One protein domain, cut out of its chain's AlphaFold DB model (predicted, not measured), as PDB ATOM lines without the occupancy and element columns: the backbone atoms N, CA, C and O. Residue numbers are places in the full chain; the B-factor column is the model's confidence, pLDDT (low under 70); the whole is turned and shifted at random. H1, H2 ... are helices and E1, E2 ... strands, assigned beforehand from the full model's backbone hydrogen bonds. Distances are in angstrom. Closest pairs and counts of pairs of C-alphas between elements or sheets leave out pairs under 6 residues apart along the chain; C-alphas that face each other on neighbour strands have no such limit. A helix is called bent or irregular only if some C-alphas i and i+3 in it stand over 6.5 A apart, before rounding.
ATOM      1  N   PHE A   3      17.018 -12.214 -14.987       56.44
ATOM      2  CA  PHE A   3      16.491 -11.782 -13.681       56.44
ATOM      3  C   PHE A   3      16.645 -12.774 -12.515       56.44
ATOM      4  O   PHE A   3      16.964 -12.363 -11.406       56.44
ATOM      5  N   LYS A   4      16.476 -14.084 -12.740       68.94
ATOM      6  CA  LYS A   4      16.494 -15.059 -11.636       68.94
ATOM      7  C   LYS A   4      17.865 -15.209 -10.973       68.94
ATOM      8  O   LYS A   4      17.913 -15.393  -9.765       68.94
ATOM      9  N   ALA A   5      18.964 -15.173 -11.728       67.00
ATOM     10  CA  ALA A   5      20.296 -15.336 -11.137       67.00
ATOM     11  C   ALA A   5      20.712 -14.090 -10.339       67.00
ATOM     12  O   ALA A   5      21.337 -14.214  -9.289       67.00
ATOM     13  N   GLU A   6      20.309 -12.911 -10.817       75.19
ATOM     14  CA  GLU A   6      20.558 -11.623 -10.167       75.19
ATOM     15  C   GLU A   6      19.834 -11.541  -8.815       75.19
ATOM     16  O   GLU A   6      20.468 -11.303  -7.789       75.19
ATOM     17  N   GLU A   7      18.536 -11.865  -8.786       74.62
ATOM     18  CA  GLU A   7      17.749 -11.917  -7.546       74.62
ATOM     19  C   GLU A   7      18.309 -12.931  -6.544       74.62
ATOM     20  O   GLU A   7      18.343 -12.670  -5.341       74.62
ATOM     21  N   ILE A   8      18.763 -14.091  -7.030       74.56
ATOM     22  CA  ILE A   8      19.346 -15.136  -6.186       74.56
ATOM     23  C   ILE A   8      20.642 -14.642  -5.531       74.56
ATOM     24  O   ILE A   8      20.815 -14.841  -4.331       74.56
ATOM     25  N   LEU A   9      21.532 -13.990  -6.284       75.56
ATOM     26  CA  LEU A   9      22.793 -13.463  -5.746       75.56
ATOM     27  C   LEU A   9      22.581 -12.362  -4.701       75.56
ATOM     28  O   LEU A   9      23.407 -12.223  -3.804       75.56
ATOM     29  N   GLN A  10      21.495 -11.598  -4.809       71.44
ATOM     30  CA  GLN A  10      21.181 -10.504  -3.887       71.44
ATOM     31  C   GLN A  10      20.438 -10.957  -2.623       71.44
ATOM     32  O   GLN A  10      20.476 -10.262  -1.612       71.44
ATOM     33  N   ARG A  11      19.731 -12.096  -2.660       71.94
ATOM     34  CA  ARG A  11      18.826 -12.520  -1.572       71.94
ATOM     35  C   ARG A  11      19.264 -13.778  -0.838       71.94
ATOM     36  O   ARG A  11      18.767 -14.041   0.255       71.94
ATOM     37  N   GLU A  12      20.145 -14.581  -1.426       77.06
ATOM     38  CA  GLU A  12      20.471 -15.909  -0.915       77.06
ATOM     39  C   GLU A  12      21.976 -16.157  -0.849       77.06
ATOM     40  O   GLU A  12      22.753 -15.731  -1.700       77.06
ATOM     41  N   ILE A  13      22.389 -16.939   0.151       80.25
ATOM     42  CA  ILE A  13      23.770 -17.408   0.248       80.25
ATOM     43  C   ILE A  13      23.971 -18.549  -0.758       80.25
ATOM     44  O   ILE A  13      23.456 -19.658  -0.579       80.25
ATOM     45  N   VAL A  14      24.767 -18.295  -1.797       90.44
ATOM     46  CA  VAL A  14      24.995 -19.241  -2.900       90.44
ATOM     47  C   VAL A  14      26.403 -19.820  -2.935       90.44
ATOM     48  O   VAL A  14      27.340 -19.287  -2.348       90.44
ATOM     49  N   THR A  15      26.566 -20.919  -3.668       93.69
ATOM     50  CA  THR A  15      27.879 -21.365  -4.149       93.69
ATOM     51  C   THR A  15      28.131 -20.809  -5.545       93.69
ATOM     52  O   THR A  15      27.253 -20.880  -6.398       93.69
ATOM     53  N   ILE A  16      29.333 -20.292  -5.781       94.50
ATOM     54  CA  ILE A  16      29.760 -19.711  -7.052       94.50
ATOM     55  C   ILE A  16      30.783 -20.643  -7.698       94.50
ATOM     56  O   ILE A  16      31.768 -21.033  -7.067       94.50
ATOM     57  N   VAL A  17      30.551 -20.975  -8.963       95.62
ATOM     58  CA  VAL A  17      31.447 -21.777  -9.796       95.62
ATOM     59  C   VAL A  17      31.752 -20.980 -11.067       95.62
ATOM     60  O   VAL A  17      30.936 -20.974 -11.989       95.62
ATOM     61  N   PRO A  18      32.870 -20.240 -11.123       93.56
ATOM     62  CA  PRO A  18      33.277 -19.568 -12.341       93.56
ATOM     63  C   PRO A  18      33.780 -20.574 -13.372       93.56
ATOM     64  O   PRO A  18      34.469 -21.545 -13.050       93.56
ATOM     65  N   ASP A  19      33.445 -20.303 -14.621       91.56
ATOM     66  CA  ASP A  19      34.100 -20.901 -15.771       91.56
ATOM     67  C   ASP A  19      35.485 -20.267 -15.983       91.56
ATOM     68  O   ASP A  19      35.771 -19.177 -15.487       91.56
ATOM     69  N   THR A  20      36.347 -20.948 -16.729       85.62
ATOM     70  CA  THR A  20      37.750 -20.621 -17.004       85.62
ATOM     71  C   THR A  20      37.969 -19.135 -17.284       85.62
ATOM     72  O   THR A  20      38.816 -18.503 -16.654       85.62
ATOM     73  N   HIS A  21      37.175 -18.556 -18.189       87.56
ATOM     74  CA  HIS A  21      37.325 -17.162 -18.606       87.56
ATOM     75  C   HIS A  21      36.852 -16.151 -17.556       87.56
ATOM     76  O   HIS A  21      37.372 -15.043 -17.509       87.56
ATOM     77  N   ALA A  22      35.932 -16.536 -16.668       90.00
ATOM     78  CA  ALA A  22      35.464 -15.669 -15.591       90.00
ATOM     79  C   ALA A  22      36.486 -15.555 -14.446       90.00
ATOM     80  O   ALA A  22      36.456 -14.597 -13.674       90.00
ATOM     81  N   ILE A  23      37.393 -16.529 -14.312       88.75
ATOM     82  CA  ILE A  23      38.329 -16.608 -13.185       88.75
ATOM     83  C   ILE A  23      39.242 -15.373 -13.108       88.75
ATOM     84  O   ILE A  23      39.253 -14.744 -12.051       88.75
ATOM     85  N   PRO A  24      39.976 -14.960 -14.162       86.81
ATOM     86  CA  PRO A  24      40.824 -13.769 -14.080       86.81
ATOM     87  C   PRO A  24      40.036 -12.506 -13.746       86.81
ATOM     88  O   PRO A  24      40.491 -11.705 -12.932       86.81
ATOM     89  N   GLU A  25      38.851 -12.341 -14.336       88.19
ATOM     90  CA  GLU A  25      38.016 -11.156 -14.120       88.19
ATOM     91  C   GLU A  25      37.575 -11.041 -12.653       88.19
ATOM     92  O   GLU A  25      37.623  -9.964 -12.060       88.19
ATOM     93  N   ILE A  26      37.231 -12.168 -12.026       87.00
ATOM     94  CA  ILE A  26      36.848 -12.214 -10.609       87.00
ATOM     95  C   ILE A  26      38.068 -12.039  -9.697       87.00
ATOM     96  O   ILE A  26      38.003 -11.310  -8.708       87.00
ATOM     97  N   LEU A  27      39.180 -12.716  -9.997       85.00
ATOM     98  CA  LEU A  27      40.343 -12.785  -9.106       85.00
ATOM     99  C   LEU A  27      41.205 -11.517  -9.100       85.00
ATOM    100  O   LEU A  27      41.980 -11.312  -8.166       85.00
ATOM    101  N   THR A  28      41.105 -10.676 -10.125       85.12
ATOM    102  CA  THR A  28      41.908  -9.447 -10.227       85.12
ATOM    103  C   THR A  28      41.265  -8.249  -9.528       85.12
ATOM    104  O   THR A  28      41.973  -7.314  -9.149       85.12
ATOM    105  N   CYS A  29      39.952  -8.274  -9.277       84.69
ATOM    106  CA  CYS A  29      39.243  -7.161  -8.655       84.69
ATOM    107  C   CYS A  29      39.068  -7.356  -7.140       84.69
ATOM    108  O   CYS A  29      38.260  -8.162  -6.674       84.69
ATOM    109  N   ARG A  30      39.794  -6.565  -6.339       82.94
ATOM    110  CA  ARG A  30      39.749  -6.644  -4.867       82.94
ATOM    111  C   ARG A  30      38.344  -6.430  -4.288       82.94
ATOM    112  O   ARG A  30      37.973  -7.142  -3.362       82.94
ATOM    113  N   GLN A  31      37.586  -5.477  -4.825       86.12
ATOM    114  CA  GLN A  31      36.236  -5.151  -4.347       86.12
ATOM    115  C   GLN A  31      35.293  -6.350  -4.500       86.12
ATOM    116  O   GLN A  31      34.625  -6.741  -3.548       86.12
ATOM    117  N   ILE A  32      35.343  -7.024  -5.655       87.94
ATOM    118  CA  ILE A  32      34.557  -8.238  -5.915       87.94
ATOM    119  C   ILE A  32      34.876  -9.331  -4.894       87.94
ATOM    120  O   ILE A  32      33.971  -9.985  -4.382       87.94
ATOM    121  N   ILE A  33      36.154  -9.524  -4.566       86.44
ATOM    122  CA  ILE A  33      36.586 -10.534  -3.593       86.44
ATOM    123  C   ILE A  33      36.008 -10.246  -2.201       86.44
ATOM    124  O   ILE A  33      35.552 -11.165  -1.516       86.44
ATOM    125  N   GLU A  34      36.023  -8.982  -1.775       85.12
ATOM    126  CA  GLU A  34      35.468  -8.559  -0.487       85.12
ATOM    127  C   GLU A  34      33.947  -8.765  -0.442       85.12
ATOM    128  O   GLU A  34      33.440  -9.318   0.537       85.12
ATOM    129  N   THR A  35      33.231  -8.458  -1.527       86.75
ATOM    130  CA  THR A  35      31.796  -8.750  -1.645       86.75
ATOM    131  C   THR A  35      31.523 -10.254  -1.607       86.75
ATOM    132  O   THR A  35      30.709 -10.708  -0.800       86.75
ATOM    133  N   ILE A  36      32.255 -11.061  -2.389       87.69
ATOM    134  CA  ILE A  36      32.147 -12.532  -2.387       87.69
ATOM    135  C   ILE A  36      32.340 -13.083  -0.973       87.69
ATOM    136  O   ILE A  36      31.590 -13.963  -0.554       87.69
ATOM    137  N   ARG A  37      33.301 -12.562  -0.204       86.00
ATOM    138  CA  ARG A  37      33.516 -12.980   1.188       86.00
ATOM    139  C   ARG A  37      32.253 -12.829   2.035       86.00
ATOM    140  O   ARG A  37      31.998 -13.682   2.889       86.00
ATOM    141  N   ASN A  38      31.476 -11.779   1.805       83.44
ATOM    142  CA  ASN A  38      30.301 -11.456   2.604       83.44
ATOM    143  C   ASN A  38      29.073 -12.266   2.160       83.44
ATOM    144  O   ASN A  38      28.417 -12.872   3.006       83.44
ATOM    145  N   ILE A  39      28.807 -12.353   0.853       82.94
ATOM    146  CA  ILE A  39      27.543 -12.915   0.336       82.94
ATOM    147  C   ILE A  39      27.634 -14.387  -0.083       82.94
ATOM    148  O   ILE A  39      26.629 -15.095  -0.141       82.94
ATOM    149  N   CYS A  40      28.836 -14.883  -0.375       85.50
ATOM    150  CA  CYS A  40      29.009 -16.237  -0.878       85.50
ATOM    151  C   CYS A  40      29.126 -17.256   0.265       85.50
ATOM    152  O   CYS A  40      29.749 -17.007   1.306       85.50
ATOM    153  N   HIS A  41      28.565 -18.447   0.039       88.25
ATOM    154  CA  HIS A  41      28.869 -19.635   0.832       88.25
ATOM    155  C   HIS A  41      30.266 -20.145   0.484       88.25
ATOM    156  O   HIS A  41      31.093 -20.338   1.372       88.25
ATOM    157  N   LEU A  42      30.503 -20.378  -0.812       92.31
ATOM    158  CA  LEU A  42      31.721 -20.968  -1.356       92.31
ATOM    159  C   LEU A  42      31.980 -20.489  -2.784       92.31
ATOM    160  O   LEU A  42      31.122 -20.655  -3.647       92.31
ATOM    161  N   LEU A  43      33.184 -19.989  -3.046       93.19
ATOM    162  CA  LEU A  43      33.739 -19.815  -4.384       93.19
ATOM    163  C   LEU A  43      34.589 -21.044  -4.729       93.19
ATOM    164  O   LEU A  43      35.470 -21.424  -3.957       93.19
ATOM    165  N   ILE A  44      34.318 -21.684  -5.865       93.19
ATOM    166  CA  ILE A  44      34.929 -22.972  -6.214       93.19
ATOM    167  C   ILE A  44      35.516 -22.917  -7.609       93.19
ATOM    168  O   ILE A  44      34.772 -22.812  -8.574       93.19
ATOM    169  N   ILE A  45      36.831 -23.076  -7.713       91.25
ATOM    170  CA  ILE A  45      37.519 -23.228  -8.993       91.25
ATOM    171  C   ILE A  45      37.454 -24.703  -9.416       91.25
ATOM    172  O   ILE A  45      37.987 -25.557  -8.693       91.25
ATOM    173  N   PRO A  46      36.804 -25.034 -10.548       90.38
ATOM    174  CA  PRO A  46      36.754 -26.403 -11.048       90.38
ATOM    175  C   PRO A  46      38.145 -26.940 -11.397       90.38
ATOM    176  O   PRO A  46      39.061 -26.189 -11.733       90.38
ATOM    177  N   ASP A  47      38.302 -28.261 -11.340       86.62
ATOM    178  CA  ASP A  47      39.519 -28.953 -11.766       86.62
ATOM    179  C   ASP A  47      39.678 -28.942 -13.295       86.62
ATOM    180  O   ASP A  47      39.413 -29.917 -13.994       86.62
ATOM    181  N   LEU A  48      40.125 -27.804 -13.816       77.88
ATOM    182  CA  LEU A  48      40.346 -27.549 -15.236       77.88
ATOM    183  C   LEU A  48      41.781 -27.920 -15.629       77.88
ATOM    184  O   LEU A  48      42.512 -27.133 -16.218       77.88
ATOM    185  N   ARG A  49      42.225 -29.128 -15.269       65.81
ATOM    186  CA  ARG A  49      43.609 -29.621 -15.419       65.81
ATOM    187  C   ARG A  49      44.241 -29.437 -16.812       65.81
ATOM    188  O   ARG A  49      45.464 -29.361 -16.904       65.81
ATOM    189  N   SER A  50      43.449 -29.315 -17.878       63.06
ATOM    190  CA  SER A  50      43.924 -28.953 -19.227       63.06
ATOM    191  C   SER A  50      44.519 -27.537 -19.325       63.06
ATOM    192  O   SER A  50      45.234 -27.229 -20.271       63.06
ATOM    193  N   GLU A  51      44.258 -26.680 -18.341       63.47
ATOM    194  CA  GLU A  51      44.611 -25.256 -18.290       63.47
ATOM    195  C   GLU A  51      45.729 -24.979 -17.271       63.47
ATOM    196  O   GLU A  51      45.929 -23.848 -16.838       63.47
ATOM    197  N   GLN A  52      46.500 -25.993 -16.857       63.00
ATOM    198  CA  GLN A  52      47.550 -25.829 -15.836       63.00
ATOM    199  C   GLN A  52      48.511 -24.657 -16.110       63.00
ATOM    200  O   GLN A  52      48.991 -24.029 -15.170       63.00
ATOM    201  N   ARG A  53      48.790 -24.330 -17.381       66.88
ATOM    202  CA  ARG A  53      49.601 -23.151 -17.741       66.88
ATOM    203  C   ARG A  53      48.905 -21.822 -17.455       66.88
ATOM    204  O   ARG A  53      49.585 -20.882 -17.063       66.88
ATOM    205  N   PHE A  54      47.592 -21.745 -17.647       69.31
ATOM    206  CA  PHE A  54      46.790 -20.571 -17.322       69.31
ATOM    207  C   PHE A  54      46.750 -20.374 -15.804       69.31
ATOM    208  O   PHE A  54      47.165 -19.334 -15.304       69.31
ATOM    209  N   PHE A  55      46.411 -21.422 -15.049       69.62
ATOM    210  CA  PHE A  55      46.335 -21.362 -13.585       69.62
ATOM    211  C   PHE A  55      47.665 -21.020 -12.905       69.62
ATOM    212  O   PHE A  55      47.666 -20.313 -11.898       69.62
ATOM    213  N   LYS A  56      48.805 -21.441 -13.469       73.00
ATOM    214  CA  LYS A  56      50.132 -21.062 -12.951       73.00
ATOM    215  C   LYS A  56      50.345 -19.547 -12.899       73.00
ATOM    216  O   LYS A  56      50.984 -19.073 -11.966       73.00
ATOM    217  N   GLN A  57      49.788 -18.791 -13.845       76.88
ATOM    218  CA  GLN A  57      49.927 -17.329 -13.888       76.88
ATOM    219  C   GLN A  57      49.127 -16.638 -12.775       76.88
ATOM    220  O   GLN A  57      49.485 -15.551 -12.332       76.88
ATOM    221  N   PHE A  58      48.085 -17.299 -12.268       78.44
ATOM    222  CA  PHE A  58      47.203 -16.775 -11.226       78.44
ATOM    223  C   PHE A  58      47.460 -17.408  -9.852       78.44
ATOM    224  O   PHE A  58      46.674 -17.195  -8.930       78.44
ATOM    225  N   LEU A  59      48.548 -18.171  -9.680       80.38
ATOM    226  CA  LEU A  59      48.821 -18.907  -8.440       80.38
ATOM    227  C   LEU A  59      48.883 -17.977  -7.221       80.38
ATOM    228  O   LEU A  59      48.229 -18.243  -6.218       80.38
ATOM    229  N   PHE A  60      49.590 -16.848  -7.337       82.62
ATOM    230  CA  PHE A  60      49.670 -15.847  -6.267       82.62
ATOM    231  C   PHE A  60      48.290 -15.298  -5.880       82.62
ATOM    232  O   PHE A  60      47.978 -15.152  -4.697       82.62
ATOM    233  N   LEU A  61      47.436 -15.032  -6.876       83.31
ATOM    234  CA  LEU A  61      46.073 -14.562  -6.640       83.31
ATOM    235  C   LEU A  61      45.236 -15.644  -5.956       83.31
ATOM    236  O   LEU A  61      44.570 -15.347  -4.971       83.31
ATOM    237  N   MET A  62      45.326 -16.901  -6.390       83.88
ATOM    238  CA  MET A  62      44.627 -18.021  -5.750       83.88
ATOM    239  C   MET A  62      45.056 -18.239  -4.294       83.88
ATOM    240  O   MET A  62      44.193 -18.398  -3.434       83.88
ATOM    241  N   THR A  63      46.351 -18.167  -3.978       83.12
ATOM    242  CA  THR A  63      46.826 -18.240  -2.586       83.12
ATOM    243  C   THR A  63      46.276 -17.085  -1.751       83.12
ATOM    244  O   THR A  63      45.807 -17.278  -0.629       83.12
ATOM    245  N   ARG A  64      46.255 -15.868  -2.304       84.06
ATOM    246  CA  ARG A  64      45.636 -14.718  -1.634       84.06
ATOM    247  C   ARG A  64      44.141 -14.945  -1.387       84.06
ATOM    248  O   ARG A  64      43.648 -14.571  -0.324       84.06
ATOM    249  N   MET A  65      43.427 -15.573  -2.319       84.12
ATOM    250  CA  MET A  65      42.011 -15.909  -2.147       84.12
ATOM    251  C   MET A  65      41.771 -16.877  -0.997       84.12
ATOM    252  O   MET A  65      40.836 -16.663  -0.228       84.12
ATOM    253  N   GLU A  66      42.608 -17.903  -0.840       85.31
ATOM    254  CA  GLU A  66      42.512 -18.831   0.295       85.31
ATOM    255  C   GLU A  66      42.602 -18.083   1.632       85.31
ATOM    256  O   GLU A  66      41.801 -18.327   2.538       85.31
ATOM    257  N   ILE A  67      43.510 -17.106   1.720       85.94
ATOM    258  CA  ILE A  67      43.698 -16.271   2.914       85.94
ATOM    259  C   ILE A  67      42.505 -15.335   3.145       85.94
ATOM    260  O   ILE A  67      42.057 -15.186   4.281       85.94
ATOM    261  N   VAL A  68      41.989 -14.681   2.099       86.50
ATOM    262  CA  VAL A  68      40.927 -13.664   2.229       86.50
ATOM    263  C   VAL A  68      39.554 -14.294   2.455       86.50
ATOM    264  O   VAL A  68      38.779 -13.802   3.279       86.50
ATOM    265  N   LEU A  69      39.246 -15.383   1.752       87.12
ATOM    266  CA  LEU A  69      37.948 -16.053   1.821       87.12
ATOM    267  C   LEU A  69      37.851 -17.085   2.957       87.12
ATOM    268  O   LEU A  69      36.758 -17.588   3.192       87.12
ATOM    269  N   LYS A  70      38.948 -17.396   3.667       83.75
ATOM    270  CA  LYS A  70      39.010 -18.207   4.907       83.75
ATOM    271  C   LYS A  70      37.999 -19.360   4.970       83.75
ATOM    272  O   LYS A  70      37.014 -19.311   5.701       83.75
ATOM    273  N   GLY A  71      38.238 -20.410   4.187       84.88
ATOM    274  CA  GLY A  71      37.373 -21.599   4.148       84.88
ATOM    275  C   GLY A  71      36.146 -21.476   3.235       84.88
ATOM    276  O   GLY A  71      35.503 -22.487   2.954       84.88
ATOM    277  N   LYS A  72      35.865 -20.281   2.693       90.31
ATOM    278  CA  LYS A  72      34.878 -20.061   1.623       90.31
ATOM    279  C   LYS A  72      35.467 -20.189   0.212       90.31
ATOM    280  O   LYS A  72      34.798 -19.844  -0.757       90.31
ATOM    281  N   PHE A  73      36.696 -20.674   0.071       91.81
ATOM    282  CA  PHE A  73      37.336 -20.892  -1.226       91.81
ATOM    283  C   PHE A  73      37.789 -22.339  -1.365       91.81
ATOM    284  O   PHE A  73      38.357 -22.901  -0.428       91.81
ATOM    285  N   LYS A  74      37.518 -22.948  -2.523       90.62
ATOM    286  CA  LYS A  74      38.015 -24.282  -2.871       90.62
ATOM    287  C   LYS A  74      38.632 -24.284  -4.255       90.62
ATOM    288  O   LYS A  74      38.017 -23.824  -5.214       90.62
ATOM    289  N   LEU A  75      39.820 -24.861  -4.344       88.12
ATOM    290  CA  LEU A  75      40.552 -25.035  -5.587       88.12
ATOM    291  C   LEU A  75      40.450 -26.470  -6.093       88.12
ATOM    292  O   LEU A  75      40.417 -27.415  -5.303       88.12
ATOM    293  N   TYR A  76      40.458 -26.611  -7.418       86.31
ATOM    294  CA  TYR A  76      40.584 -27.885  -8.128       86.31
ATOM    295  C   TYR A  76      39.547 -28.929  -7.702       86.31
ATOM    296  O   TYR A  76      39.842 -30.117  -7.542       86.31
ATOM    297  N   GLU A  77      38.305 -28.485  -7.506       90.44
ATOM    298  CA  GLU A  77      37.222 -29.400  -7.172       90.44
ATOM    299  C   GLU A  77      36.935 -30.294  -8.385       90.44
ATOM    300  O   GLU A  77      36.606 -29.815  -9.471       90.44
ATOM    301  N   LYS A  78      37.056 -31.613  -8.201       91.81
ATOM    302  CA  LYS A  78      36.740 -32.584  -9.256       91.81
ATOM    303  C   LYS A  78      35.234 -32.613  -9.546       91.81
ATOM    304  O   LYS A  78      34.455 -32.637  -8.577       91.81
ATOM    305  N   PRO A  79      34.827 -32.706 -10.825       93.69
ATOM    306  CA  PRO A  79      33.421 -32.818 -11.193       93.69
ATOM    307  C   PRO A  79      32.816 -34.142 -10.716       93.69
ATOM    308  O   PRO A  79      33.516 -35.136 -10.514       93.69
ATOM    309  N   GLU A  80      31.496 -34.159 -10.548       94.00
ATOM    310  CA  GLU A  80      30.705 -35.393 -10.501       94.00
ATOM    311  C   GLU A  80      30.067 -35.625 -11.873       94.00
ATOM    312  O   GLU A  80      29.815 -34.673 -12.617       94.00
ATOM    313  N   LYS A  81      29.776 -36.888 -12.203       93.88
ATOM    314  CA  LYS A  81      29.057 -37.229 -13.430       93.88
ATOM    315  C   LYS A  81      27.696 -36.530 -13.456       93.88
ATOM    316  O   LYS A  81      26.906 -36.633 -12.514       93.88
ATOM    317  N   LEU A  82      27.417 -35.838 -14.557       95.62
ATOM    318  CA  LEU A  82      26.131 -35.194 -14.770       95.62
ATOM    319  C   LEU A  82      25.030 -36.241 -15.013       95.62
ATOM    320  O   LEU A  82      25.280 -37.300 -15.592       95.62
ATOM    321  N   PRO A  83      23.777 -35.960 -14.617       95.69
ATOM    322  CA  PRO A  83      22.636 -36.739 -15.069       95.69
ATOM    323  C   PRO A  83      22.583 -36.756 -16.607       95.69
ATOM    324  O   PRO A  83      22.736 -35.689 -17.208       95.69
ATOM    325  N   PRO A  84      22.269 -37.899 -17.254       96.25
ATOM    326  CA  PRO A  84      22.311 -38.024 -18.716       96.25
ATOM    327  C   PRO A  84      21.503 -36.956 -19.462       96.25
ATOM    328  O   PRO A  84      21.905 -36.498 -20.524       96.25
ATOM    329  N   LYS A  85      20.378 -36.514 -18.883       95.44
ATOM    330  CA  LYS A  85      19.542 -35.447 -19.454       95.44
ATOM    331  C   LYS A  85      20.232 -34.078 -19.463       95.44
ATOM    332  O   LYS A  85      20.029 -33.331 -20.410       95.44
ATOM    333  N   ILE A  86      21.006 -33.744 -18.423       96.06
ATOM    334  CA  ILE A  86      21.751 -32.474 -18.365       96.06
ATOM    335  C   ILE A  86      22.909 -32.529 -19.354       96.06
ATOM    336  O   ILE A  86      23.072 -31.612 -20.147       96.06
ATOM    337  N   GLU A  87      23.689 -33.612 -19.318       97.12
ATOM    338  CA  GLU A  87      24.855 -33.760 -20.189       97.12
ATOM    339  C   GLU A  87      24.459 -33.712 -21.667       97.12
ATOM    340  O   GLU A  87      25.046 -32.952 -22.433       97.12
ATOM    341  N   LYS A  88      23.418 -34.464 -22.050       97.19
ATOM    342  CA  LYS A  88      22.887 -34.457 -23.415       97.19
ATOM    343  C   LYS A  88      22.460 -33.054 -23.847       97.19
ATOM    344  O   LYS A  88      22.886 -32.606 -24.902       97.19
ATOM    345  N   GLU A  89      21.680 -32.353 -23.019       97.50
ATOM    346  CA  GLU A  89      21.216 -30.998 -23.339       97.50
ATOM    347  C   GLU A  89      22.390 -30.021 -23.520       97.50
ATOM    348  O   GLU A  89      22.385 -29.216 -24.447       97.50
ATOM    349  N   LEU A  90      23.398 -30.084 -22.647       97.12
ATOM    350  CA  LEU A  90      24.574 -29.221 -22.745       97.12
ATOM    351  C   LEU A  90      25.372 -29.508 -24.021       97.12
ATOM    352  O   LEU A  90      25.713 -28.569 -24.738       97.12
ATOM    353  N   ARG A  91      25.608 -30.783 -24.353       97.06
ATOM    354  CA  ARG A  91      26.305 -31.166 -25.593       97.06
ATOM    355  C   ARG A  91      25.544 -30.729 -26.844       97.06
ATOM    356  O   ARG A  91      26.154 -30.187 -27.758       97.06
ATOM    357  N   GLU A  92      24.222 -30.901 -26.872       97.12
ATOM    358  CA  GLU A  92      23.363 -30.419 -27.970       97.12
ATOM    359  C   GLU A  92      23.448 -28.897 -28.156       97.12
ATOM    360  O   GLU A  92      23.240 -28.391 -29.255       97.12
ATOM    361  N   LYS A  93      23.792 -28.169 -27.091       95.56
ATOM    362  CA  LYS A  93      23.978 -26.713 -27.086       95.56
ATOM    363  C   LYS A  93      25.422 -26.274 -27.329       95.56
ATOM    364  O   LYS A  93      25.706 -25.086 -27.222       95.56
ATOM    365  N   GLY A  94      26.309 -27.206 -27.676       95.62
ATOM    366  CA  GLY A  94      27.699 -26.922 -28.026       95.62
ATOM    367  C   GLY A  94      28.680 -26.936 -26.853       95.62
ATOM    368  O   GLY A  94      29.839 -26.586 -27.058       95.62
ATOM    369  N   ALA A  95      28.260 -27.364 -25.657       94.69
ATOM    370  CA  ALA A  95      29.153 -27.467 -24.505       94.69
ATOM    371  C   ALA A  95      30.280 -28.480 -24.765       94.69
ATOM    372  O   ALA A  95      30.036 -29.633 -25.142       94.69
ATOM    373  N   ASN A  96      31.514 -28.059 -24.511       93.38
ATOM    374  CA  ASN A  96      32.706 -28.892 -24.593       93.38
ATOM    375  C   ASN A  96      32.995 -29.603 -23.248       93.38
ATOM    376  O   ASN A  96      32.306 -29.412 -22.248       93.38
ATOM    377  N   GLU A  97      34.037 -30.437 -23.190       92.00
ATOM    378  CA  GLU A  97      34.398 -31.184 -21.968       92.00
ATOM    379  C   GLU A  97      34.729 -30.291 -20.755       92.00
ATOM    380  O   GLU A  97      34.509 -30.683 -19.603       92.00
ATOM    381  N   ARG A  98      35.241 -29.075 -20.986       90.69
ATOM    382  CA  ARG A  98      35.505 -28.097 -19.917       90.69
ATOM    383  C   ARG A  98      34.190 -27.586 -19.355       90.69
ATOM    384  O   ARG A  98      34.017 -27.572 -18.138       90.69
ATOM    385  N   ASP A  99      33.231 -27.292 -20.222       94.25
ATOM    386  CA  ASP A  99      31.911 -26.832 -19.800       94.25
ATOM    387  C   ASP A  99      31.187 -27.905 -18.980       94.25
ATOM    388  O   ASP A  99      30.592 -27.631 -17.933       94.25
ATOM    389  N   LEU A 100      31.307 -29.168 -19.400       95.31
ATOM    390  CA  LEU A 100      30.783 -30.311 -18.653       95.31
ATOM    391  C   LEU A 100      31.482 -30.485 -17.300       95.31
ATOM    392  O   LEU A 100      30.833 -30.863 -16.325       95.31
ATOM    393  N   THR A 101      32.773 -30.159 -17.205       94.88
ATOM    394  CA  THR A 101      33.513 -30.142 -15.933       94.88
ATOM    395  C   THR A 101      32.968 -29.063 -14.994       94.88
ATOM    396  O   THR A 101      32.657 -29.359 -13.837       94.88
ATOM    397  N   VAL A 102      32.773 -27.835 -15.483       96.00
ATOM    398  CA  VAL A 102      32.181 -26.724 -14.714       96.00
ATOM    399  C   VAL A 102      30.778 -27.099 -14.225       96.00
ATOM    400  O   VAL A 102      30.485 -27.019 -13.027       96.00
ATOM    401  N   ALA A 103      29.923 -27.595 -15.123       96.75
ATOM    402  CA  ALA A 103      28.577 -28.045 -14.779       96.75
ATOM    403  C   ALA A 103      28.590 -29.230 -13.798       96.75
ATOM    404  O   ALA A 103      27.775 -29.267 -12.876       96.75
ATOM    405  N   GLY A 104      29.516 -30.176 -13.951       96.94
ATOM    406  CA  GLY A 104      29.677 -31.324 -13.058       96.94
ATOM    407  C   GLY A 104      30.073 -30.917 -11.638       96.94
ATOM    408  O   GLY A 104      29.546 -31.461 -10.666       96.94
ATOM    409  N   VAL A 105      30.950 -29.920 -11.490       96.88
ATOM    410  CA  VAL A 105      31.287 -29.328 -10.183       96.88
ATOM    411  C   VAL A 105      30.079 -28.609  -9.589       96.88
ATOM    412  O   VAL A 105      29.741 -28.838  -8.425       96.88
ATOM    413  N   ALA A 106      29.382 -27.791 -10.379       96.56
ATOM    414  CA  ALA A 106      28.186 -27.098  -9.916       96.56
ATOM    415  C   ALA A 106      27.105 -28.084  -9.439       96.56
ATOM    416  O   ALA A 106      26.541 -27.927  -8.353       96.56
ATOM    417  N   TRP A 107      26.877 -29.154 -10.202       96.94
ATOM    418  CA  TRP A 107      25.936 -30.218  -9.864       96.94
ATOM    419  C   TRP A 107      26.307 -30.942  -8.568       96.94
ATOM    420  O   TRP A 107      25.471 -31.086  -7.671       96.94
ATOM    421  N   LYS A 108      27.576 -31.334  -8.426       95.69
ATOM    422  CA  LYS A 108      28.110 -31.963  -7.212       95.69
ATOM    423  C   LYS A 108      27.827 -31.124  -5.968       95.69
ATOM    424  O   LYS A 108      27.370 -31.636  -4.947       95.69
ATOM    425  N   ARG A 109      28.083 -29.813  -6.034       94.38
ATOM    426  CA  ARG A 109      27.886 -28.904  -4.892       94.38
ATOM    427  C   ARG A 109      26.417 -28.667  -4.604       94.38
ATOM    428  O   ARG A 109      26.024 -28.733  -3.441       94.38
ATOM    429  N   ARG A 110      25.595 -28.529  -5.645       94.56
ATOM    430  CA  ARG A 110      24.137 -28.459  -5.517       94.56
ATOM    431  C   ARG A 110      23.574 -29.667  -4.768       94.56
ATOM    432  O   ARG A 110      22.712 -29.494  -3.904       94.56
ATOM    433  N   ARG A 111      24.052 -30.877  -5.084       94.69
ATOM    434  CA  ARG A 111      23.651 -32.121  -4.409       94.69
ATOM    435  C   ARG A 111      24.161 -32.201  -2.976       94.69
ATOM    436  O   ARG A 111      23.396 -32.556  -2.090       94.69
ATOM    437  N   LYS A 112      25.432 -31.864  -2.755       93.06
ATOM    438  CA  LYS A 112      26.079 -31.994  -1.443       93.06
ATOM    439  C   LYS A 112      25.574 -30.980  -0.415       93.06
ATOM    440  O   LYS A 112      25.415 -31.336   0.744       93.06
ATOM    441  N   ASP A 113      25.332 -29.738  -0.825       87.81
ATOM    442  CA  ASP A 113      25.016 -28.655   0.114       87.81
ATOM    443  C   ASP A 113      23.530 -28.298   0.160       87.81
ATOM    444  O   ASP A 113      23.120 -27.518   1.014       87.81
ATOM    445  N   GLY A 114      22.729 -28.766  -0.802       87.62
ATOM    446  CA  GLY A 114      21.320 -28.383  -0.918       87.62
ATOM    447  C   GLY A 114      21.079 -26.948  -1.421       87.62
ATOM    448  O   GLY A 114      19.950 -26.618  -1.784       87.62
ATOM    449  N   ARG A 115      22.123 -26.113  -1.486       88.88
ATOM    450  CA  ARG A 115      22.066 -24.687  -1.848       88.88
ATOM    451  C   ARG A 115      21.974 -24.465  -3.352       88.88
ATOM    452  O   ARG A 115      22.408 -25.304  -4.142       88.88
ATOM    453  N   LYS A 116      21.445 -23.305  -3.746       92.88
ATOM    454  CA  LYS A 116      21.513 -22.841  -5.134       92.88
ATOM    455  C   LYS A 116      22.973 -22.615  -5.525       92.88
ATOM    456  O   LYS A 116      23.784 -22.152  -4.717       92.88
ATOM    457  N   VAL A 117      23.293 -22.959  -6.765       95.19
ATOM    458  CA  VAL A 117      24.638 -22.797  -7.320       95.19
ATOM    459  C   VAL A 117      24.563 -21.860  -8.509       95.19
ATOM    460  O   VAL A 117      23.679 -22.006  -9.350       95.19
ATOM    461  N   VAL A 118      25.488 -20.913  -8.574       95.88
ATOM    462  CA  VAL A 118      25.619 -19.966  -9.674       95.88
ATOM    463  C   VAL A 118      26.844 -20.337 -10.500       95.88
ATOM    464  O   VAL A 118      27.946 -20.427  -9.961       95.88
ATOM    465  N   ILE A 119      26.647 -20.557 -11.798       96.94
ATOM    466  CA  ILE A 119      27.741 -20.691 -12.763       96.94
ATOM    467  C   ILE A 119      27.998 -19.309 -13.355       96.94
ATOM    468  O   ILE A 119      27.087 -18.721 -13.932       96.94
ATOM    469  N   VAL A 120      29.217 -18.788 -13.228       96.44
ATOM    470  CA  VAL A 120      29.592 -17.499 -13.831       96.44
ATOM    471  C   VAL A 120      30.297 -17.785 -15.149       96.44
ATOM    472  O   VAL A 120      31.424 -18.274 -15.147       96.44
ATOM    473  N   SER A 121      29.616 -17.542 -16.268       96.06
ATOM    474  CA  SER A 121      30.133 -17.827 -17.609       96.06
ATOM    475  C   SER A 121      29.400 -16.999 -18.662       96.06
ATOM    476  O   SER A 121      28.238 -16.634 -18.483       96.06
ATOM    477  N   ASN A 122      30.068 -16.726 -19.780       95.44
ATOM    478  CA  ASN A 122      29.441 -16.147 -20.968       95.44
ATOM    479  C   ASN A 122      29.010 -17.216 -21.986       95.44
ATOM    480  O   ASN A 122      28.419 -16.859 -23.004       95.44
ATOM    481  N   ASP A 123      29.265 -18.501 -21.716       94.88
ATOM    482  CA  ASP A 123      28.961 -19.580 -22.649       94.88
ATOM    483  C   ASP A 123      27.434 -19.768 -22.823       94.88
ATOM    484  O   ASP A 123      26.718 -20.064 -21.849       94.88
ATOM    485  N   PRO A 124      26.900 -19.615 -24.053       94.12
ATOM    486  CA  PRO A 124      25.474 -19.767 -24.329       94.12
ATOM    487  C   PRO A 124      24.894 -21.133 -23.939       94.12
ATOM    488  O   PRO A 124      23.691 -21.218 -23.655       94.12
ATOM    489  N   ALA A 125      25.701 -22.196 -23.903       95.31
ATOM    490  CA  ALA A 125      25.255 -23.544 -23.581       95.31
ATOM    491  C   ALA A 125      24.705 -23.633 -22.154       95.31
ATOM    492  O   ALA A 125      23.637 -24.213 -21.930       95.31
ATOM    493  N   PHE A 126      25.355 -22.972 -21.190       96.12
ATOM    494  CA  PHE A 126      24.826 -22.892 -19.830       96.12
ATOM    495  C   PHE A 126      23.551 -22.055 -19.784       96.12
ATOM    496  O   PHE A 126      22.528 -22.503 -19.260       96.12
ATOM    497  N   HIS A 127      23.587 -20.854 -20.368       94.75
ATOM    498  CA  HIS A 127      22.490 -19.878 -20.332       94.75
ATOM    499  C   HIS A 127      21.198 -20.387 -20.941       94.75
ATOM    500  O   HIS A 127      20.108 -20.066 -20.459       94.75
ATOM    501  N   SER A 128      21.305 -21.204 -21.979       93.56
ATOM    502  CA  SER A 128      20.155 -21.800 -22.636       93.56
ATOM    503  C   SER A 128      19.690 -23.097 -21.965       93.56
ATOM    504  O   SER A 128      18.570 -23.522 -22.241       93.56
ATOM    505  N   SER A 129      20.459 -23.727 -21.064       94.19
ATOM    506  CA  SER A 129      20.069 -24.985 -20.399       94.19
ATOM    507  C   SER A 129      18.890 -24.809 -19.433       94.19
ATOM    508  O   SER A 129      18.970 -24.122 -18.409       94.19
ATOM    509  N   ALA A 130      17.783 -25.491 -19.729       94.00
ATOM    510  CA  ALA A 130      16.639 -25.591 -18.832       94.00
ATOM    511  C   ALA A 130      16.862 -26.671 -17.760       94.00
ATOM    512  O   ALA A 130      16.363 -26.548 -16.632       94.00
ATOM    513  N   GLN A 131      17.634 -27.722 -18.067       95.31
ATOM    514  CA  GLN A 131      17.894 -28.808 -17.122       95.31
ATOM    515  C   GLN A 131      18.763 -28.358 -15.942       95.31
ATOM    516  O   GLN A 131      18.533 -28.838 -14.830       95.31
ATOM    517  N   LEU A 132      19.697 -27.420 -16.144       94.31
ATOM    518  CA  LEU A 132      20.452 -26.798 -15.049       94.31
ATOM    519  C   LEU A 132      19.538 -25.939 -14.161       94.31
ATOM    520  O   LEU A 132      19.470 -26.148 -12.947       94.31
ATOM    521  N   LYS A 133      18.757 -25.038 -14.771       93.44
ATOM    522  CA  LYS A 133      17.888 -24.093 -14.046       93.44
ATOM    523  C   LYS A 133      16.816 -24.792 -13.216       93.44
ATOM    524  O   LYS A 133      16.609 -24.437 -12.059       93.44
ATOM    525  N   SER A 134      16.179 -25.826 -13.770       92.88
ATOM    526  CA  SER A 134      15.185 -26.650 -13.054       92.88
ATOM    527  C   SER A 134      15.756 -27.386 -11.836       92.88
ATOM    528  O   SER A 134      15.007 -27.873 -10.994       92.88
ATOM    529  N   ARG A 135      17.084 -27.453 -11.716       93.00
ATOM    530  CA  ARG A 135      17.811 -28.115 -10.631       93.00
ATOM    531  C   ARG A 135      18.503 -27.145  -9.677       93.00
ATOM    532  O   ARG A 135      19.307 -27.560  -8.844       93.00
ATOM    533  N   ASN A 136      18.145 -25.867  -9.745       93.88
ATOM    534  CA  ASN A 136      18.748 -24.777  -8.986       93.88
ATOM    535  C   ASN A 136      20.248 -24.565  -9.261       93.88
ATOM    536  O   ASN A 136      21.000 -24.193  -8.356       93.88
ATOM    537  N   VAL A 137      20.673 -24.810 -10.500       95.38
ATOM    538  CA  VAL A 137      21.973 -24.376 -11.017       95.38
ATOM    539  C   VAL A 137      21.716 -23.262 -12.027       95.38
ATOM    540  O   VAL A 137      21.076 -23.484 -13.055       95.38
ATOM    541  N   PHE A 138      22.158 -22.049 -11.710       95.44
ATOM    542  CA  PHE A 138      21.794 -20.839 -12.439       95.44
ATOM    543  C   PHE A 138      23.019 -20.214 -13.103       95.44
ATOM    544  O   PHE A 138      23.936 -19.792 -12.406       95.44
ATOM    545  N   PRO A 139      23.056 -20.136 -14.435       95.56
ATOM    546  CA  PRO A 139      24.099 -19.397 -15.126       95.56
ATOM    547  C   PRO A 139      23.871 -17.886 -14.999       95.56
ATOM    548  O   PRO A 139      22.729 -17.419 -15.020       95.56
ATOM    549  N   ILE A 140      24.959 -17.128 -14.900       95.31
ATOM    550  CA  ILE A 140      24.984 -15.668 -14.962       95.31
ATOM    551  C   ILE A 140      26.148 -15.211 -15.841       95.31
ATOM    552  O   ILE A 140      27.221 -15.815 -15.819       95.31
ATOM    553  N   TYR A 141      25.919 -14.159 -16.628       95.19
ATOM    554  CA  TYR A 141      26.964 -13.554 -17.447       95.19
ATOM    555  C   TYR A 141      28.030 -12.925 -16.559       95.19
ATOM    556  O   TYR A 141      27.723 -12.396 -15.487       95.19
ATOM    557  N   VAL A 142      29.280 -12.956 -17.018       94.25
ATOM    558  CA  VAL A 142      30.424 -12.456 -16.244       94.25
ATOM    559  C   VAL A 142      30.267 -10.962 -15.951       94.25
ATOM    560  O   VAL A 142      30.379 -10.544 -14.802       94.25
ATOM    561  N   SER A 143      29.885 -10.170 -16.955       92.81
ATOM    562  CA  SER A 143      29.653  -8.727 -16.807       92.81
ATOM    563  C   SER A 143      28.530  -8.408 -15.816       92.81
ATOM    564  O   SER A 143      28.680  -7.533 -14.964       92.81
ATOM    565  N   THR A 144      27.420  -9.149 -15.878       92.31
ATOM    566  CA  THR A 144      26.303  -9.016 -14.935       92.31
ATOM    567  C   THR A 144      26.737  -9.361 -13.515       92.31
ATOM    568  O   THR A 144      26.419  -8.626 -12.582       92.31
ATOM    569  N   PHE A 145      27.486 -10.452 -13.346       93.12
ATOM    570  CA  PHE A 145      28.032 -10.851 -12.053       93.12
ATOM    571  C   PHE A 145      28.929  -9.758 -11.468       93.12
ATOM    572  O   PHE A 145      28.713  -9.342 -10.334       93.12
ATOM    573  N   ILE A 146      29.887  -9.251 -12.249       91.81
ATOM    574  CA  ILE A 146      30.802  -8.181 -11.831       91.81
ATOM    575  C   ILE A 146      30.022  -6.942 -11.396       91.81
ATOM    576  O   ILE A 146      30.259  -6.436 -10.300       91.81
ATOM    577  N   ARG A 147      29.059  -6.490 -12.210       91.75
ATOM    578  CA  ARG A 147      28.214  -5.334 -11.887       91.75
ATOM    579  C   ARG A 147      27.538  -5.500 -10.525       91.75
ATOM    580  O   ARG A 147      27.671  -4.624  -9.679       91.75
ATOM    581  N   ILE A 148      26.894  -6.645 -10.285       89.69
ATOM    582  CA  ILE A 148      26.210  -6.927  -9.013       89.69
ATOM    583  C   ILE A 148      27.192  -6.902  -7.841       89.69
ATOM    584  O   ILE A 148      26.891  -6.328  -6.797       89.69
ATOM    585  N   MET A 149      28.366  -7.517  -7.993       89.69
ATOM    586  CA  MET A 149      29.367  -7.562  -6.922       89.69
ATOM    587  C   MET A 149      29.875  -6.165  -6.560       89.69
ATOM    588  O   MET A 149      30.089  -5.883  -5.382       89.69
ATOM    589  N   LEU A 150      30.043  -5.293  -7.556       88.75
ATOM    590  CA  LEU A 150      30.464  -3.909  -7.352       88.75
ATOM    591  C   LEU A 150      29.355  -3.062  -6.713       88.75
ATOM    592  O   LEU A 150      29.635  -2.337  -5.763       88.75
ATOM    593  N   GLU A 151      28.099  -3.204  -7.143       87.69
ATOM    594  CA  GLU A 151      26.949  -2.491  -6.554       87.69
ATOM    595  C   GLU A 151      26.752  -2.828  -5.063       87.69
ATOM    596  O   GLU A 151      26.430  -1.954  -4.258       87.69
ATOM    597  N   ASN A 152      27.028  -4.076  -4.668       78.56
ATOM    598  CA  ASN A 152      26.942  -4.549  -3.279       78.56
ATOM    599  C   ASN A 152      28.171  -4.196  -2.413       78.56
ATOM    600  O   ASN A 152      28.301  -4.708  -1.303       78.56
ATOM    601  N   THR A 153      29.079  -3.348  -2.906       67.62
ATOM    602  CA  THR A 153      30.244  -2.859  -2.138       67.62
ATOM    603  C   THR A 153      29.921  -1.579  -1.340       67.62
ATOM    604  O   THR A 153      30.802  -1.053  -0.663       67.62
TER     605      THR A 153
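This is residues 3 to 153 of the 154 residues of an uncharacterized protein of Candidatus Bathyarchaeota archaeon (UniProt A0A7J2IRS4). A strongly twisted five-strand sheet makes the core of three layers: H7 packs on one face, where the sheet curls round it, and H1, H3, H5 and H10 cover the other. H6, H8 and H9 gather near the E5 edge, while H4 touches no helix and is off the sheet. The printed part has 151 residues, with ten named helices and five named strands in the order H1 E1 H2 H3 E2 H4 H5 E3 H6 H7 E4 H8 H9 E5 H10. The class is mixed, helices and strands, and the sheet runs E3 E2 E1 E4 E5, all parallel. The whole is compact and rounded, with a radius of gyration of the C-alphas of 14.2 A and spans of 37 by 35 by 27 A.

H1, residues 3 to 11, runs across the strands, 9.6 A in height over the sheet. E1, residues 14 to 18, is the parallel neighbour of E2, residues 40 to 46, with N 16 and O 42 2.8 A apart, and of E4, residues 117 to 120, with N 17 and O 118 2.8 A apart. E2 also neighbours E3, residues 73 to 77, with N 74 and O 43 2.9 A apart, and E4 neighbours E5, residues 137 to 140, with N 119 and O 138 2.9 A apart; these four pairs are within hydrogen-bond range. H2, residues 22 to 28, only grazes the sheet with residues 22 to 26. H3, residues 30 to 39, stands up from the sheet and touches H10, residues 142 to 151, about perpendicular at 80 degrees; their closest C-alphas, of Ile 32 and Met 149, are 5.3 A apart. H4, residues 49 to 57, is irregular, with C-alphas 50 and 53 8.3 A apart, and meets H5, residues 59 to 69, only through their link. H5 runs along E3, at 4 degrees on the local plane. H6, residues 84 to 92, touches H9, residues 130 to 133, closest at the C-alphas of Ile 86 and Gln 131, 5.5 A apart. H6 and H8, residues 124 to 128, only just touch, with 3 pairs of C-alphas within 8 A. H7, residues 97 to 113, is on the opposite face from H5; its closest C-alphas to E4 are those of Arg 110 and Val 117, 6.0 A apart. Strand-helix-strand units, parallel neighbours with helices between, are E1 H2 H3 E2, E2 H4 H5 E3 and E4 H8 H9 E5; E3 H6 H7 E4 is split by E2 and E1, and the four crossovers are right-handed. Every O i to N i+4 pair is within hydrogen-bond range in H1, H2, H3, H5, H6, H7, H8 and H10; H4 has 2 of 5, with 2 of 6 O i to N i+3 pairs, and H9 is too short for an O i to N i+4 pair.

H1 begins with C-alpha 3 at (16.491, -11.782, -13.681). From first to last C-alpha, E2 measures 16.3 A, H5 15.2 A and H7 24.1 A. H10 ends with C-alpha 151 at (26.949, -2.491, -6.554).

The two C-alphas farthest apart, of Pro 84 and Thr 153, are 39.7 A apart. The printed part has no cut; the link E3 to H6, 6 residues, is short, and the others are tight. Residues 3 to 5, 49 to 55 and 153 have pLDDT under 70.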